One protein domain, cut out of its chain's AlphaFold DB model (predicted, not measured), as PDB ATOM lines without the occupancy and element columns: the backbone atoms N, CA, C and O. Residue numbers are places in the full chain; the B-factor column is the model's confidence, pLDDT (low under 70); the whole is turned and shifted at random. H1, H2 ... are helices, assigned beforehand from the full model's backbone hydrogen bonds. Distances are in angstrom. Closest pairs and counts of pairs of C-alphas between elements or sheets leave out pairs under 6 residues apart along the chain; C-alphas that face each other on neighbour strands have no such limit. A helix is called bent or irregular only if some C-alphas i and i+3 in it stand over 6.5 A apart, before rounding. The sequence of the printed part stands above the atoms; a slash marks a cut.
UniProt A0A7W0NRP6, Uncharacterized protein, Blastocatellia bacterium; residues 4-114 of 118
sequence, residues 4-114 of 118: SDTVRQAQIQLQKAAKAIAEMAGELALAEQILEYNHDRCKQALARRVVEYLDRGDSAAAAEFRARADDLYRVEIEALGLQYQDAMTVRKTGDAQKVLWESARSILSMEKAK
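Overview. This is residues 4 to 114 of the 118 residues of an uncharacterized protein of Blastocatellia bacterium (UniProt A0A7W0NRP6). A long thin rod: the long helix H4 runs along most of its length, and H1 and the bent helix H2, one after the other, run the opposite way along it, with short H3 packed on H2b at the end of the rod where the chain folds back. The two ends of the printed part, Ser 4 and Lys 114, lie at the other end of the rod. The printed part has 111 residues with four named helices, in the order H1, H2, H3, H4, and no named strand; the class is all helix. It is extended, with a radius of gyration of the C-alphas of 23.1 A and spans of 77 by 20 by 17 A.

Arrangement. H1, residues 4 to 23, touches H4, residues 71 to 114, which meets it with residues 94 to 111 alone. They run opposite ways at a shallow tilt of 30 degrees, and the closest C-alphas are those of Ala 10 and Ala 104, 4.8 A apart. H2, residues 25 to 54, was assigned as one helix by its hydrogen bonds but is bent: C-alphas 36 and 39 are 7.8 A apart. Its arms, H2a, residues 25 to 36, and H2b, residues 39 to 54, stand at a steep tilt of 55 degrees. H1 and H2a meet only through their link. H2a touches residues 83 to 94 of H4 alone, opposite ways at a steep tilt of 53 degrees, with the C-alphas of Ala 31 and Ala 87 the closest at 4.3 A. H2b touches residues 73 to 80 of H4 alone, opposite ways at a shallow tilt of 10 degrees; the C-alphas of Cys 42 and Ile 77 are the closest at 6.5 A. H3, residues 60 to 69, touches H2b, opposite ways at a steep tilt of 64 degrees, the closest C-alphas being those of Tyr 53 and Ala 63, 5.0 A apart. H3 and H4 are close but not clearly touching, only just about perpendicular at 71 degrees, with the C-alphas of Ala 67 and Tyr 73 the closest at 6.7 A. H1 is apart from H2b and H3, and H2a is apart from H3. In H1, H2a, H3 and H4 every O i to N i+4 pair is within hydrogen-bond range; in H2b 11 of 12 are.

Along the chain. H1 begins at C-alpha 4, (262.006, 317.437, 321.449), and measures 28.9 A from first to last C-alpha. H2a measures 16.6 A and H2b 22.3 A; residues 37 and 38 belong to neither arm. H3 measures 14.4 A. H4 runs 64.9 A from C-alpha 71 at (290.245, 261.979, 322.569) to C-alpha 114 at (272.077, 324.242, 319.242).

Size, cuts and confidence. The two C-alphas farthest apart are those of Gly 57 and Lys 114, at 77.4 A, while the first and last printed C-alphas are 12.4 A apart. The printed part has no cut, and its three links, H1 to H2, H2 to H3 and H3 to H4, are tight. The mean pLDDT of the printed part is 96.0, and no printed residue is under 70.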
ATOM      1  N   SER A   4     262.427 317.969 320.145       79.31
ATOM      2  CA  SER A   4     262.006 317.437 321.449       79.31
ATOM      3  C   SER A   4     261.863 315.905 321.463       79.31
ATOM      4  O   SER A   4     262.282 315.253 322.422       79.31
ATOM      5  N   ASP A   5     261.317 315.305 320.400       86.06
ATOM      6  CA  ASP A   5     261.190 313.845 320.297       86.06
ATOM      7  C   ASP A   5     262.560 313.173 320.155       86.06
ATOM      8  O   ASP A   5     262.819 312.151 320.790       86.06
ATOM      9  N   THR A   6     263.462 313.761 319.363       86.31
ATOM     10  CA  THR A   6     264.823 313.243 319.161       86.31
ATOM     11  C   THR A   6     265.640 313.272 320.453       86.31
ATOM     12  O   THR A   6     266.285 312.278 320.789       86.31
ATOM     13  N   VAL A   7     265.572 314.365 321.223       89.38
ATOM     14  CA  VAL A   7     266.239 314.474 322.534       89.38
ATOM     15  C   VAL A   7     265.711 313.417 323.500       89.38
ATOM     16  O   VAL A   7     266.496 312.712 324.137       89.38
ATOM     17  N   ARG A   8     264.385 313.254 323.583       92.81
ATOM     18  CA  ARG A   8     263.767 312.256 324.463       92.81
ATOM     19  C   ARG A   8     264.198 310.834 324.105       92.81
ATOM     20  O   ARG A   8     264.546 310.061 324.997       92.81
ATOM     21  N   GLN A   9     264.202 310.484 322.818       93.06
ATOM     22  CA  GLN A   9     264.646 309.161 322.370       93.06
ATOM     23  C   GLN A   9     266.130 308.927 322.669       93.06
ATOM     24  O   GLN A   9     266.490 307.862 323.168       93.06
ATOM     25  N   ALA A  10     266.982 309.933 322.459       92.56
ATOM     26  CA  ALA A  10     268.400 309.837 322.787       92.56
ATOM     27  C   ALA A  10     268.638 309.662 324.300       92.56
ATOM     28  O   ALA A  10     269.464 308.841 324.689       92.56
ATOM     29  N   GLN A  11     267.884 310.344 325.172       93.81
ATOM     30  CA  GLN A  11     267.964 310.139 326.628       93.81
ATOM     31  C   GLN A  11     267.575 308.715 327.038       93.81
ATOM     32  O   GLN A  11     268.288 308.081 327.818       93.81
ATOM     33  N   ILE A  12     266.473 308.195 326.488       95.88
ATOM     34  CA  ILE A  12     266.026 306.821 326.747       95.88
ATOM     35  C   ILE A  12     267.097 305.825 326.293       95.88
ATOM     36  O   ILE A  12     267.434 304.902 327.034       95.88
ATOM     37  N   GLN A  13     267.653 306.018 325.096       95.12
ATOM     38  CA  GLN A  13     268.676 305.134 324.549       95.12
ATOM     39  C   GLN A  13     269.965 305.173 325.375       95.12
ATOM     40  O   GLN A  13     270.536 304.120 325.654       95.12
ATOM     41  N   LEU A  14     270.387 306.358 325.823       95.06
ATOM     42  CA  LEU A  14     271.561 306.528 326.678       95.06
ATOM     43  C   LEU A  14     271.406 305.761 327.998       95.06
ATOM     44  O   LEU A  14     272.316 305.035 328.394       95.06
ATOM     45  N   GLN A  15     270.252 305.891 328.661       96.38
ATOM     46  CA  GLN A  15     269.971 305.197 329.922       96.38
ATOM     47  C   GLN A  15     269.902 303.679 329.739       96.38
ATOM     48  O   GLN A  15     270.467 302.940 330.543       96.38
ATOM     49  N   LYS A  16     269.249 303.210 328.668       97.12
ATOM     50  CA  LYS A  16     269.166 301.779 328.346       97.12
ATOM     51  C   LYS A  16     270.542 301.179 328.077       97.12
ATOM     52  O   LYS A  16     270.869 300.159 328.672       97.12
ATOM     53  N   ALA A  17     271.347 301.826 327.237       95.81
ATOM     54  CA  ALA A  17     272.690 301.356 326.916       95.81
ATOM     55  C   ALA A  17     273.601 301.371 328.154       95.81
ATOM     56  O   ALA A  17     274.308 300.400 328.403       95.81
ATOM     57  N   ALA A  18     273.535 302.419 328.984       95.50
ATOM     58  CA  ALA A  18     274.302 302.488 330.229       95.50
ATOM     59  C   ALA A  18     273.927 301.363 331.207       95.50
ATOM     60  O   ALA A  18     274.811 300.728 331.782       95.50
ATOM     61  N   LYS A  19     272.626 301.086 331.365       97.19
ATOM     62  CA  LYS A  19     272.140 299.985 332.200       97.19
ATOM     63  C   LYS A  19     272.610 298.628 331.667       97.19
ATOM     64  O   LYS A  19     273.155 297.851 332.439       97.19
ATOM     65  N   ALA A  20     272.477 298.388 330.363       96.00
ATOM     66  CA  ALA A  20     272.922 297.144 329.737       96.00
ATOM     67  C   ALA A  20     274.436 296.918 329.909       96.00
ATOM     68  O   ALA A  20     274.856 295.826 330.276       96.00
ATOM     69  N   ILE A  21     275.263 297.953 329.720       94.75
ATOM     70  CA  ILE A  21     276.716 297.864 329.951       94.75
ATOM     71  C   ILE A  21     277.017 297.515 331.414       94.75
ATOM     72  O   ILE A  21     277.882 296.682 331.671       94.75
ATOM     73  N   ALA A  22     276.319 298.141 332.366       96.19
ATOM     74  CA  ALA A  22     276.518 297.880 333.789       96.19
ATOM     75  C   ALA A  22     276.125 296.444 334.175       96.19
ATOM     76  O   ALA A  22     276.857 295.792 334.914       96.19
ATOM     77  N   GLU A  23     275.008 295.940 333.648       97.19
ATOM     78  CA  GLU A  23     274.543 294.566 333.875       97.19
ATOM     79  C   GLU A  23     275.508 293.531 333.278       97.19
ATOM     80  O   GLU A  23     275.769 292.504 333.899       97.19
ATOM     81  N   MET A  24     276.109 293.831 332.124       96.44
ATOM     82  CA  MET A  24     277.054 292.942 331.439       96.44
ATOM     83  C   MET A  24     278.507 293.080 331.920       96.44
ATOM     84  O   MET A  24     279.384 292.395 331.399       96.44
ATOM     85  N   ALA A  25     278.810 293.959 332.881       94.69
ATOM     86  CA  ALA A  25     280.192 294.295 333.237       94.69
ATOM     87  C   ALA A  25     281.023 293.068 333.660       94.69
ATOM     88  O   ALA A  25     282.168 292.921 333.230       94.69
ATOM     89  N   GLY A  26     280.438 292.168 334.457       97.12
ATOM     90  CA  GLY A  26     281.101 290.930 334.877       97.12
ATOM     91  C   GLY A  26     281.334 289.958 333.717       97.12
ATOM     92  O   GLY A  26     282.426 289.411 333.578       97.12
ATOM     93  N   GLU A  27     280.335 289.789 332.849       96.75
ATOM     94  CA  GLU A  27     280.431 288.929 331.664       96.75
ATOM     95  C   GLU A  27     281.478 289.450 330.673       96.75
ATOM     96  O   GLU A  27     282.240 288.670 330.108       96.75
ATOM     97  N   LEU A  28     281.564 290.771 330.501       97.31
ATOM     98  CA  LEU A  28     282.560 291.411 329.645       97.31
ATOM     99  C   LEU A  28     283.979 291.217 330.177       97.31
ATOM    100  O   LEU A  28     284.864 290.892 329.389       97.31
ATOM    101  N   ALA A  29     284.191 291.365 331.487       97.44
ATOM    102  CA  ALA A  29     285.498 291.133 332.099       97.44
ATOM    103  C   ALA A  29     285.943 289.668 331.949       97.44
ATOM    104  O   ALA A  29     287.091 289.392 331.598       97.44
ATOM    105  N   LEU A  30     285.028 288.717 332.160       97.69
ATOM    106  CA  LEU A  30     285.315 287.298 331.952       97.69
ATOM    107  C   LEU A  30     285.610 286.991 330.477       97.69
ATOM    108  O   LEU A  30     286.557 286.268 330.170       97.69
ATOM    109  N   ALA A  31     284.821 287.553 329.559       97.94
ATOM    110  CA  ALA A  31     285.033 287.390 328.128       97.94
ATOM    111  C   ALA A  31     286.405 287.931 327.695       97.94
ATOM    112  O   ALA A  31     287.103 287.260 326.941       97.94
ATOM    113  N   GLU A  32     286.823 289.094 328.200       97.06
ATOM    114  CA  GLU A  32     288.157 289.651 327.941       97.06
ATOM    115  C   GLU A  32     289.265 288.683 328.369       97.06
ATOM    116  O   GLU A  32     290.133 288.368 327.558       97.06
ATOM    117  N   GLN A  33     289.187 288.131 329.582       97.81
ATOM    118  CA  GLN A  33     290.168 287.152 330.061       97.81
ATOM    119  C   GLN A  33     290.201 285.886 329.197       97.81
ATOM    120  O   GLN A  33     291.273 285.375 328.873       97.81
ATOM    121  N   ILE A  34     289.034 285.367 328.806       97.88
ATOM    122  CA  ILE A  34     288.950 284.185 327.941       97.88
ATOM    123  C   ILE A  34     289.621 284.455 326.596       97.88
ATOM    124  O   ILE A  34     290.384 283.610 326.130       97.88
ATOM    125  N   LEU A  35     289.347 285.609 325.981       97.50
ATOM    126  CA  LEU A  35     289.912 285.983 324.686       97.50
ATOM    127  C   LEU A  35     291.428 286.196 324.772       97.50
ATOM    128  O   LEU A  35     292.154 285.702 323.912       97.50
ATOM    129  N   GLU A  36     291.899 286.885 325.813       97.75
ATOM    130  CA  GLU A  36     293.317 287.186 326.026       97.75
ATOM    131  C   GLU A  36     294.141 285.913 326.250       97.75
ATOM    132  O   GLU A  36     295.163 285.703 325.596       97.75
ATOM    133  N   TYR A  37     293.666 285.016 327.117       97.38
ATOM    134  CA  TYR A  37     294.427 283.837 327.529       97.38
ATOM    135  C   TYR A  37     294.096 282.565 326.743       97.38
ATOM    136  O   TYR A  37     294.612 281.497 327.071       97.38
ATOM    137  N   ASN A  38     293.265 282.628 325.697       97.00
ATOM    138  CA  ASN A  38     292.805 281.431 324.981       97.00
ATOM    139  C   ASN A  38     293.957 280.530 324.510       97.00
ATOM    140  O   ASN A  38     293.930 279.314 324.687       97.00
ATOM    141  N   HIS A  39     295.004 281.131 323.949       95.62
ATOM    142  CA  HIS A  39     296.150 280.381 323.448       95.62
ATOM    143  C   HIS A  39     296.910 279.654 324.565       95.62
ATOM    144  O   HIS A  39     297.300 278.499 324.395       95.62
ATOM    145  N   ASP A  40     297.078 280.296 325.719       97.81
ATOM    146  CA  ASP A  40     297.755 279.686 326.863       97.81
ATOM    147  C   ASP A  40     296.913 278.569 327.478       97.81
ATOM    148  O   ASP A  40     297.450 277.520 327.832       97.81
ATOM    149  N   ARG A  41     295.586 278.723 327.491       97.38
ATOM    150  CA  ARG A  41     294.652 277.667 327.902       97.38
ATOM    151  C   ARG A  41     294.757 276.440 326.994       97.38
ATOM    152  O   ARG A  41     294.858 275.323 327.499       97.38
ATOM    153  N   CYS A  42     294.824 276.636 325.675       97.25
ATOM    154  CA  CYS A  42     295.022 275.547 324.711       97.25
ATOM    155  C   CYS A  42     296.381 274.854 324.889       97.25
ATOM    156  O   CYS A  42     296.455 273.624 324.901       97.25
ATOM    157  N   LYS A  43     297.463 275.622 325.074       97.38
ATOM    158  CA  LYS A  43     298.790 275.057 325.365       97.38
ATOM    159  C   LYS A  43     298.793 274.252 326.654       97.38
ATOM    160  O   LYS A  43     299.390 273.184 326.694       97.38
ATOM    161  N   GLN A  44     298.143 274.754 327.700       97.56
ATOM    162  CA  GLN A  44     298.084 274.077 328.988       97.56
ATOM    163  C   GLN A  44     297.301 272.763 328.892       97.56
ATOM    164  O   GLN A  44     297.729 271.764 329.468       97.56
ATOM    165  N   ALA A  45     296.196 272.743 328.137       97.12
ATOM    166  CA  ALA A  45     295.444 271.524 327.846       97.12
ATOM    167  C   ALA A  45     296.324 270.475 327.149       97.12
ATOM    168  O   ALA A  45     296.385 269.329 327.593       97.12
ATOM    169  N   LEU A  46     297.086 270.883 326.126       97.81
ATOM    170  CA  LEU A  46     298.025 269.987 325.453       97.81
ATOM    171  C   LEU A  46     299.127 269.508 326.408       97.81
ATOM    172  O   LEU A  46     299.390 268.314 326.495       97.81
ATOM    173  N   ALA A  47     299.748 270.422 327.155       97.69
ATOM    174  CA  ALA A  47     300.856 270.112 328.053       97.69
ATOM    175  C   ALA A  47     300.478 269.072 329.114       97.69
ATOM    176  O   ALA A  47     301.253 268.149 329.354       97.69
ATOM    177  N   ARG A  48     299.274 269.166 329.700       96.88
ATOM    178  CA  ARG A  48     298.764 268.156 330.644       96.88
ATOM    179  C   ARG A  48     298.780 266.754 330.034       96.88
ATOM    180  O   ARG A  48     299.252 265.819 330.668       96.88
ATOM    181  N   ARG A  49     298.326 266.627 328.787       97.50
ATOM    182  CA  ARG A  49     298.273 265.349 328.062       97.50
ATOM    183  C   ARG A  49     299.661 264.854 327.681       97.50
ATOM    184  O   ARG A  49     299.945 263.672 327.815       97.50
ATOM    185  N   VAL A  50     300.552 265.752 327.265       98.19
ATOM    186  CA  VAL A  50     301.947 265.402 326.953       98.19
ATOM    187  C   VAL A  50     302.657 264.809 328.168       98.19
ATOM    188  O   VAL A  50     303.326 263.787 328.028       98.19
ATOM    189  N   VAL A  51     302.483 265.401 329.355       98.00
ATOM    190  CA  VAL A  51     303.077 264.887 330.601       98.00
ATOM    191  C   VAL A  51     302.609 263.459 330.892       98.00
ATOM    192  O   VAL A  51     303.441 262.602 331.168       98.00
ATOM    193  N   GLU A  52     301.319 263.157 330.713       96.62
ATOM    194  CA  GLU A  52     300.785 261.801 330.921       96.62
ATOM    195  C   GLU A  52     301.461 260.737 330.033       96.62
ATOM    196  O   GLU A  52     301.619 259.593 330.462       96.62
ATOM    197  N   TYR A  53     301.858 261.081 328.802       97.56
ATOM    198  CA  TYR A  53     302.571 260.162 327.904       97.56
ATOM    199  C   TYR A  53     304.076 260.096 328.187       97.56
ATOM    200  O   TYR A  53     304.665 259.017 328.094       97.56
ATOM    201  N   LEU A  54     304.694 261.213 328.580       97.94
ATOM    202  CA  LEU A  54     306.087 261.231 329.032       97.94
ATOM    203  C   LEU A  54     306.289 260.335 330.259       97.94
ATOM    204  O   LEU A  54     307.229 259.544 330.288       97.94
ATOM    205  N   ASP A  55     305.368 260.385 331.223       97.31
ATOM    206  CA  ASP A  55     305.411 259.552 332.432       97.31
ATOM    207  C   ASP A  55     305.279 258.050 332.123       97.31
ATOM    208  O   ASP A  55     305.715 257.201 332.902       97.31
ATOM    209  N   ARG A  56     304.726 257.697 330.954       96.19
ATOM    210  CA  ARG A  56     304.656 256.316 330.441       96.19
ATOM    211  C   ARG A  56     305.924 255.882 329.697       96.19
ATOM    212  O   ARG A  56     305.993 254.741 329.245       96.19
ATOM    213  N   GLY A  57     306.918 256.763 329.584       97.06
ATOM    214  CA  GLY A  57     308.211 256.491 328.955       97.06
ATOM    215  C   GLY A  57     308.279 256.812 327.461       97.06
ATOM    216  O   GLY A  57     309.246 256.413 326.808       97.06
ATOM    217  N   ASP A  58     307.291 257.517 326.902       97.38
ATOM    218  CA  ASP A  58     307.367 257.967 325.512       97.38
ATOM    219  C   ASP A  58     308.458 259.042 325.341       97.38
ATOM    220  O   ASP A  58     308.729 259.849 326.232       97.38
ATOM    221  N   SER A  59     309.078 259.097 324.156       97.56
ATOM    222  CA  SER A  59     309.940 260.227 323.798       97.56
ATOM    223  C   SER A  59     309.112 261.506 323.656       97.56
ATOM    224  O   SER A  59     307.927 261.447 323.334       97.56
ATOM    225  N   ALA A  60     309.736 262.677 323.815       96.31
ATOM    226  CA  ALA A  60     309.031 263.958 323.719       96.31
ATOM    227  C   ALA A  60     308.208 264.110 322.424       96.31
ATOM    228  O   ALA A  60     307.050 264.518 322.472       96.31
ATOM    229  N   ALA A  61     308.770 263.707 321.280       97.06
ATOM    230  CA  ALA A  61     308.069 263.762 319.998       97.06
ATOM    231  C   ALA A  61     306.878 262.788 319.927       97.06
ATOM    232  O   ALA A  61     305.820 263.142 319.408       97.06
ATOM    233  N   ALA A  62     307.028 261.570 320.460       97.69
ATOM    234  CA  ALA A  62     305.948 260.584 320.488       97.69
ATOM    235  C   ALA A  62     304.823 261.000 321.450       97.69
ATOM    236  O   ALA A  62     303.649 260.874 321.103       97.69
ATOM    237  N   ALA A  63     305.183 261.541 322.616       98.19
ATOM    238  CA  ALA A  63     304.250 262.037 323.619       98.19
ATOM    239  C   ALA A  63     303.406 263.199 323.081       98.19
ATOM    240  O   ALA A  63     302.187 263.181 323.227       98.19
ATOM    241  N   GLU A  64     304.017 264.172 322.393       97.50
ATOM    242  CA  GLU A  64     303.266 265.265 321.765       97.50
ATOM    243  C   GLU A  64     302.312 264.763 320.679       97.50
ATOM    244  O   GLU A  64     301.143 265.155 320.651       97.50
ATOM    245  N   PHE A  65     302.777 263.869 319.805       97.88
ATOM    246  CA  PHE A  65     301.937 263.316 318.745       97.88
ATOM    247  C   PHE A  65     300.723 262.567 319.311       97.88
ATOM    248  O   PHE A  65     299.597 262.776 318.857       97.88
ATOM    249  N   ARG A  66     300.934 261.736 320.337       97.62
ATOM    250  CA  ARG A  66     299.862 260.989 321.007       97.62
ATOM    251  C   ARG A  66     298.912 261.906 321.763       97.62
ATOM    252  O   ARG A  66     297.709 261.758 321.602       97.62
ATOM    253  N   ALA A  67     299.429 262.898 322.485       97.75
ATOM    254  CA  ALA A  67     298.615 263.893 323.176       97.75
ATOM    255  C   ALA A  67     297.693 264.664 322.222       97.75
ATOM    256  O   ALA A  67     296.539 264.907 322.549       97.75
ATOM    257  N   ARG A  68     298.167 265.010 321.017       96.81
ATOM    258  CA  ARG A  68     297.335 265.669 319.994       96.81
ATOM    259  C   ARG A  68     296.262 264.754 319.404       96.81
ATOM    260  O   ARG A  68     295.235 265.256 318.957       96.81
ATOM    261  N   ALA A  69     296.516 263.449 319.368       97.06
ATOM    262  CA  ALA A  69     295.572 262.440 318.900       97.06
ATOM    263  C   ALA A  69     294.627 261.933 320.007       97.06
ATOM    264  O   ALA A  69     293.715 261.165 319.714       97.06
ATOM    265  N   ASP A  70     294.849 262.341 321.259       97.19
ATOM    266  CA  ASP A  70     294.076 261.901 322.412       97.19
ATOM    267  C   ASP A  70     292.645 262.469 322.376       97.19
ATOM    268  O   ASP A  70     292.417 263.661 322.144       97.19
ATOM    269  N   ASP A  71     291.659 261.604 322.615       97.38
ATOM    270  CA  ASP A  71     290.245 261.979 322.569       97.38
ATOM    271  C   ASP A  71     289.869 262.989 323.665       97.38
ATOM    272  O   ASP A  71     289.038 263.866 323.430       97.38
ATOM    273  N   LEU A  72     290.491 262.912 324.847       96.19
ATOM    274  CA  LEU A  72     290.256 263.863 325.932       96.19
ATOM    275  C   LEU A  72     290.832 265.233 325.585       96.19
ATOM    276  O   LEU A  72     290.194 266.245 325.872       96.19
ATOM    277  N   TYR A  73     292.003 265.278 324.938       97.44
ATOM    278  CA  TYR A  73     292.541 266.531 324.402       97.44
ATOM    279  C   TYR A  73     291.591 267.151 323.375       97.44
ATOM    280  O   TYR A  73     291.307 268.348 323.443       97.44
ATOM    281  N   ARG A  74     291.058 266.339 322.451       97.50
ATOM    282  CA  ARG A  74     290.104 266.808 321.436       97.50
ATOM    283  C   ARG A  74     288.865 267.436 322.078       97.50
ATOM    284  O   ARG A  74     288.543 268.578 321.757       97.50
ATOM    285  N   VAL A  75     288.221 266.730 323.009       97.88
ATOM    286  CA  VAL A  75     287.026 267.224 323.723       97.88
ATOM    287  C   VAL A  75     287.322 268.527 324.467       97.88
ATOM    288  O   VAL A  75     286.519 269.459 324.454       97.88
ATOM    289  N   GLU A  76     288.487 268.621 325.105       97.50
ATOM    290  CA  GLU A  76     288.877 269.814 325.850       97.50
ATOM    291  C   GLU A  76     289.105 271.026 324.933       97.50
ATOM    292  O   GLU A  76     288.633 272.123 325.235       97.50
ATOM    293  N   ILE A  77     289.766 270.843 323.787       97.69
ATOM    294  CA  ILE A  77     289.962 271.912 322.798       97.69
ATOM    295  C   ILE A  77     288.637 272.363 322.181       97.69
ATOM    296  O   ILE A  77     288.438 273.562 321.989       97.69
ATOM    297  N   GLU A  78     287.715 271.439 321.907       97.81
ATOM    298  CA  GLU A  78     286.369 271.779 321.436       97.81
ATOM    299  C   GLU A  78     285.620 272.636 322.466       97.81
ATOM    300  O   GLU A  78     285.070 273.683 322.119       97.81
ATOM    301  N   ALA A  79     285.669 272.259 323.747       97.81
ATOM    302  CA  ALA A  79     285.058 273.031 324.826       97.81
ATOM    303  C   ALA A  79     285.680 274.432 324.972       97.81
ATOM    304  O   ALA A  79     284.956 275.418 325.134       97.81
ATOM    305  N   LEU A  80     287.010 274.547 324.879       97.94
ATOM    306  CA  LEU A  80     287.699 275.844 324.872       97.94
ATOM    307  C   LEU A  80     287.299 276.691 323.655       97.94
ATOM    308  O   LEU A  80     287.093 277.897 323.789       97.94
ATOM    309  N   GLY A  81     287.125 276.062 322.490       97.88
ATOM    310  CA  GLY A  81     286.647 276.712 321.273       97.88
ATOM    311  C   GLY A  81     285.246 277.305 321.424       97.88
ATOM    312  O   GLY A  81     285.029 278.452 321.036       97.88
ATOM    313  N   LEU A  82     284.315 276.569 322.041       98.19
ATOM    314  CA  LEU A  82     282.966 277.069 322.335       98.19
ATOM    315  C   LEU A  82     283.008 278.274 323.279       98.19
ATOM    316  O   LEU A  82     282.438 279.318 322.975       98.19
ATOM    317  N   GLN A  83     283.776 278.183 324.366       98.00
ATOM    318  CA  GLN A  83     283.929 279.296 325.309       98.00
ATOM    319  C   GLN A  83     284.524 280.544 324.649       98.00
ATOM    320  O   GLN A  83     284.129 281.664 324.971       98.00
ATOM    321  N   TYR A  84     285.460 280.370 323.713       98.19
ATOM    322  CA  TYR A  84     286.014 281.475 322.938       98.19
ATOM    323  C   TYR A  84     284.948 282.133 322.048       98.19
ATOM    324  O   TYR A  84     284.853 283.360 322.008       98.19
ATOM    325  N   GLN A  85     284.111 281.343 321.367       98.31
ATOM    326  CA  GLN A  85     283.015 281.872 320.546       98.31
ATOM    327  C   GLN A  85     281.961 282.615 321.378       98.31
ATOM    328  O   GLN A  85     281.510 283.697 320.981       98.31
ATOM    329  N   ASP A  86     281.618 282.087 322.550       98.06
ATOM    330  CA  ASP A  86     280.699 282.738 323.483       98.06
ATOM    331  C   ASP A  86     281.278 284.070 323.976       98.06
ATOM    332  O   ASP A  86     280.625 285.113 323.876       98.06
ATOM    333  N   ALA A  87     282.548 284.079 324.393       98.25
ATOM    334  CA  ALA A  87     283.251 285.290 324.813       98.25
ATOM    335  C   ALA A  87     283.308 286.350 323.697       98.25
ATOM    336  O   ALA A  87     283.072 287.536 323.947       98.25
ATOM    337  N   MET A  88     283.544 285.946 322.442       98.19
ATOM    338  CA  MET A  88     283.474 286.859 321.296       98.19
ATOM    339  C   MET A  88     282.080 287.476 321.131       98.19
ATOM    340  O   MET A  88     281.964 288.653 320.785       98.19
ATOM    341  N   THR A  89     281.024 286.696 321.348       98.12
ATOM    342  CA  THR A  89     279.635 287.158 321.221       98.12
ATOM    343  C   THR A  89     279.285 288.165 322.312       98.12
ATOM    344  O   THR A  89     278.738 289.232 322.016       98.12
ATOM    345  N   VAL A  90     279.678 287.883 323.556       97.81
ATOM    346  CA  VAL A  90     279.548 288.820 324.681       97.81
ATOM    347  C   VAL A  90     280.305 290.116 324.386       97.81
ATOM    348  O   VAL A  90     279.727 291.199 324.485       97.81
ATOM    349  N   ARG A  91     281.563 290.022 323.929       97.69
ATOM    350  CA  ARG A  91     282.386 291.192 323.594       97.69
ATOM    351  C   ARG A  91     281.738 292.066 322.524       97.69
ATOM    352  O   ARG A  91     281.578 293.265 322.735       97.69
ATOM    353  N   LYS A  92     281.304 291.462 321.414       97.50
ATOM    354  CA  LYS A  92     280.600 292.168 320.329       97.50
ATOM    355  C   LYS A  92     279.331 292.857 320.822       97.50
ATOM    356  O   LYS A  92     279.043 293.977 320.408       97.50
ATOM    357  N   THR A  93     278.584 292.205 321.711       97.00
ATOM    358  CA  THR A  93     277.363 292.775 322.293       97.00
ATOM    359  C   THR A  93     277.688 293.985 323.167       97.00
ATOM    360  O   THR A  93     277.054 295.028 323.019       97.00
ATOM    361  N   GLY A  94     278.719 293.896 324.013       97.25
ATOM    362  CA  GLY A  94     279.203 295.032 324.802       97.25
ATOM    363  C   GLY A  94     279.685 296.199 323.941       97.25
ATOM    364  O   GLY A  94     279.336 297.347 324.215       97.25
ATOM    365  N   ASP A  95     280.426 295.921 322.867       97.06
ATOM    366  CA  ASP A  95     280.892 296.947 321.930       97.06
ATOM    367  C   ASP A  95     279.713 297.627 321.213       97.06
ATOM    368  O   ASP A  95     279.676 298.853 321.104       97.06
ATOM    369  N   ALA A  96     278.684 296.869 320.821       97.06
ATOM    370  CA  ALA A  96     277.454 297.435 320.268       97.06
ATOM    371  C   ALA A  96     276.732 298.353 321.274       97.06
ATOM    372  O   ALA A  96     276.295 299.445 320.903       97.06
ATOM    373  N   GLN A  97     276.643 297.965 322.554       97.12
ATOM    374  CA  GLN A  97     276.053 298.827 323.586       97.12
ATOM    375  C   GLN A  97     276.870 300.104 323.809       97.12
ATOM    376  O   GLN A  97     276.286 301.181 323.954       97.12
ATOM    377  N   LYS A  98     278.205 300.024 323.776       96.56
ATOM    378  CA  LYS A  98     279.075 301.209 323.845       96.56
ATOM    379  C   LYS A  98     278.816 302.158 322.679       96.56
ATOM    380  O   LYS A  98     278.603 303.342 322.916       96.56
ATOM    381  N   VAL A  99     278.729 301.648 321.450       97.31
ATOM    382  CA  VAL A  99     278.411 302.466 320.266       97.31
ATOM    383  C   VAL A  99     277.049 303.150 320.408       97.31
ATOM    384  O   VAL A  99     276.921 304.339 320.108       97.31
ATOM    385  N   LEU A 100     276.030 302.438 320.902       95.75
ATOM    386  CA  LEU A 100     274.706 303.017 321.158       95.75
ATOM    387  C   LEU A 100     274.763 304.128 322.212       95.75
ATOM    388  O   LEU A 100     274.149 305.182 322.031       95.75
ATOM    389  N   TRP A 101     275.516 303.910 323.289       97.00
ATOM    390  CA  TRP A 101     275.721 304.903 324.337       97.00
ATOM    391  C   TRP A 101     276.444 306.149 323.806       97.00
ATOM    392  O   TRP A 101     275.979 307.270 324.017       97.00
ATOM    393  N   GLU A 102     277.536 305.976 323.059       96.88
ATOM    394  CA  GLU A 102     278.305 307.078 322.473       96.88
ATOM    395  C   GLU A 102     277.486 307.874 321.453       96.88
ATOM    396  O   GLU A 102     277.506 309.108 321.473       96.88
ATOM    397  N   SER A 103     276.712 307.180 320.618       95.62
ATOM    398  CA  SER A 103     275.825 307.794 319.626       95.62
ATOM    399  C   SER A 103     274.740 308.635 320.297       95.62
ATOM    400  O   SER A 103     274.549 309.802 319.950       95.62
ATOM    401  N   ALA A 104     274.067 308.081 321.311       94.38
ATOM    402  CA  ALA A 104     273.050 308.795 322.075       94.38
ATOM    403  C   ALA A 104     273.638 310.019 322.797       94.38
ATOM    404  O   ALA A 104     273.050 311.103 322.772       94.38
ATOM    405  N   ARG A 105     274.833 309.878 323.383       95.62
ATOM    406  CA  ARG A 105     275.558 310.979 324.031       95.62
ATOM    407  C   ARG A 105     275.899 312.096 323.041       95.62
ATOM    408  O   ARG A 105     275.729 313.267 323.373       95.62
ATOM    409  N   SER A 106     276.345 311.742 321.835       95.12
ATOM    410  CA  SER A 106     276.669 312.701 320.774       95.12
ATOM    411  C   SER A 106     275.444 313.517 320.352       95.12
ATOM    412  O   SER A 106     275.499 314.747 320.348       95.12
ATOM    413  N   ILE A 107     274.300 312.858 320.116       92.69
ATOM    414  CA  ILE A 107     273.035 313.528 319.763       92.69
ATOM    415  C   ILE A 107     272.636 314.547 320.838       92.69
ATOM    416  O   ILE A 107     272.338 315.697 320.520       92.69
ATOM    417  N   LEU A 108     272.683 314.161 322.116       91.44
ATOM    418  CA  LEU A 108     272.346 315.065 323.221       91.44
ATOM    419  C   LEU A 108     273.299 316.261 323.308       91.44
ATOM    420  O   LEU A 108     272.860 317.381 323.567       91.44
ATOM    421  N   SER A 109     274.593 316.038 323.067       92.25
ATOM    422  CA  SER A 109     275.586 317.111 323.035       92.25
ATOM    423  C   SER A 109     275.321 318.098 321.896       92.25
ATOM    424  O   SER A 109     275.402 319.308 322.104       92.25
ATOM    425  N   MET A 110     274.976 317.600 320.706       90.94
ATOM    426  CA  MET A 110     274.646 318.441 319.554       90.94
ATOM    427  C   MET A 110     273.389 319.279 319.798       90.94
ATOM    428  O   MET A 110     273.383 320.469 319.499       90.94
ATOM    429  N   GLU A 111     272.336 318.692 320.371       87.25
ATOM    430  CA  GLU A 111     271.106 319.429 320.681       87.25
ATOM    431  C   GLU A 111     271.341 320.491 321.767       87.25
ATOM    432  O   GLU A 111     270.873 321.621 321.630       87.25
ATOM    433  N   LYS A 112     272.155 320.196 322.793       85.81
ATOM    434  CA  LYS A 112     272.562 321.200 323.791       85.81
ATOM    435  C   LYS A 112     273.320 322.367 323.152       85.81
ATOM    436  O   LYS A 112     273.068 323.519 323.495       85.81
ATOM    437  N   ALA A 113     274.234 322.078 322.226       86.62
ATOM    438  CA  ALA A 113     274.992 323.107 321.523       86.62
ATOM    439  C   ALA A 113     274.082 324.015 320.680       86.62
ATOM    440  O   ALA A 113     274.262 325.227 320.704       86.62
ATOM    441  N   LYS A 114     273.066 323.458 320.005       84.31
ATOM    442  CA  LYS A 114     272.077 324.242 319.242       84.31
ATOM    443  C   LYS A 114     271.284 325.203 320.124       84.31
ATOM    444  O   LYS A 114     271.095 326.349 319.739       84.31
TER     445      LYS A 114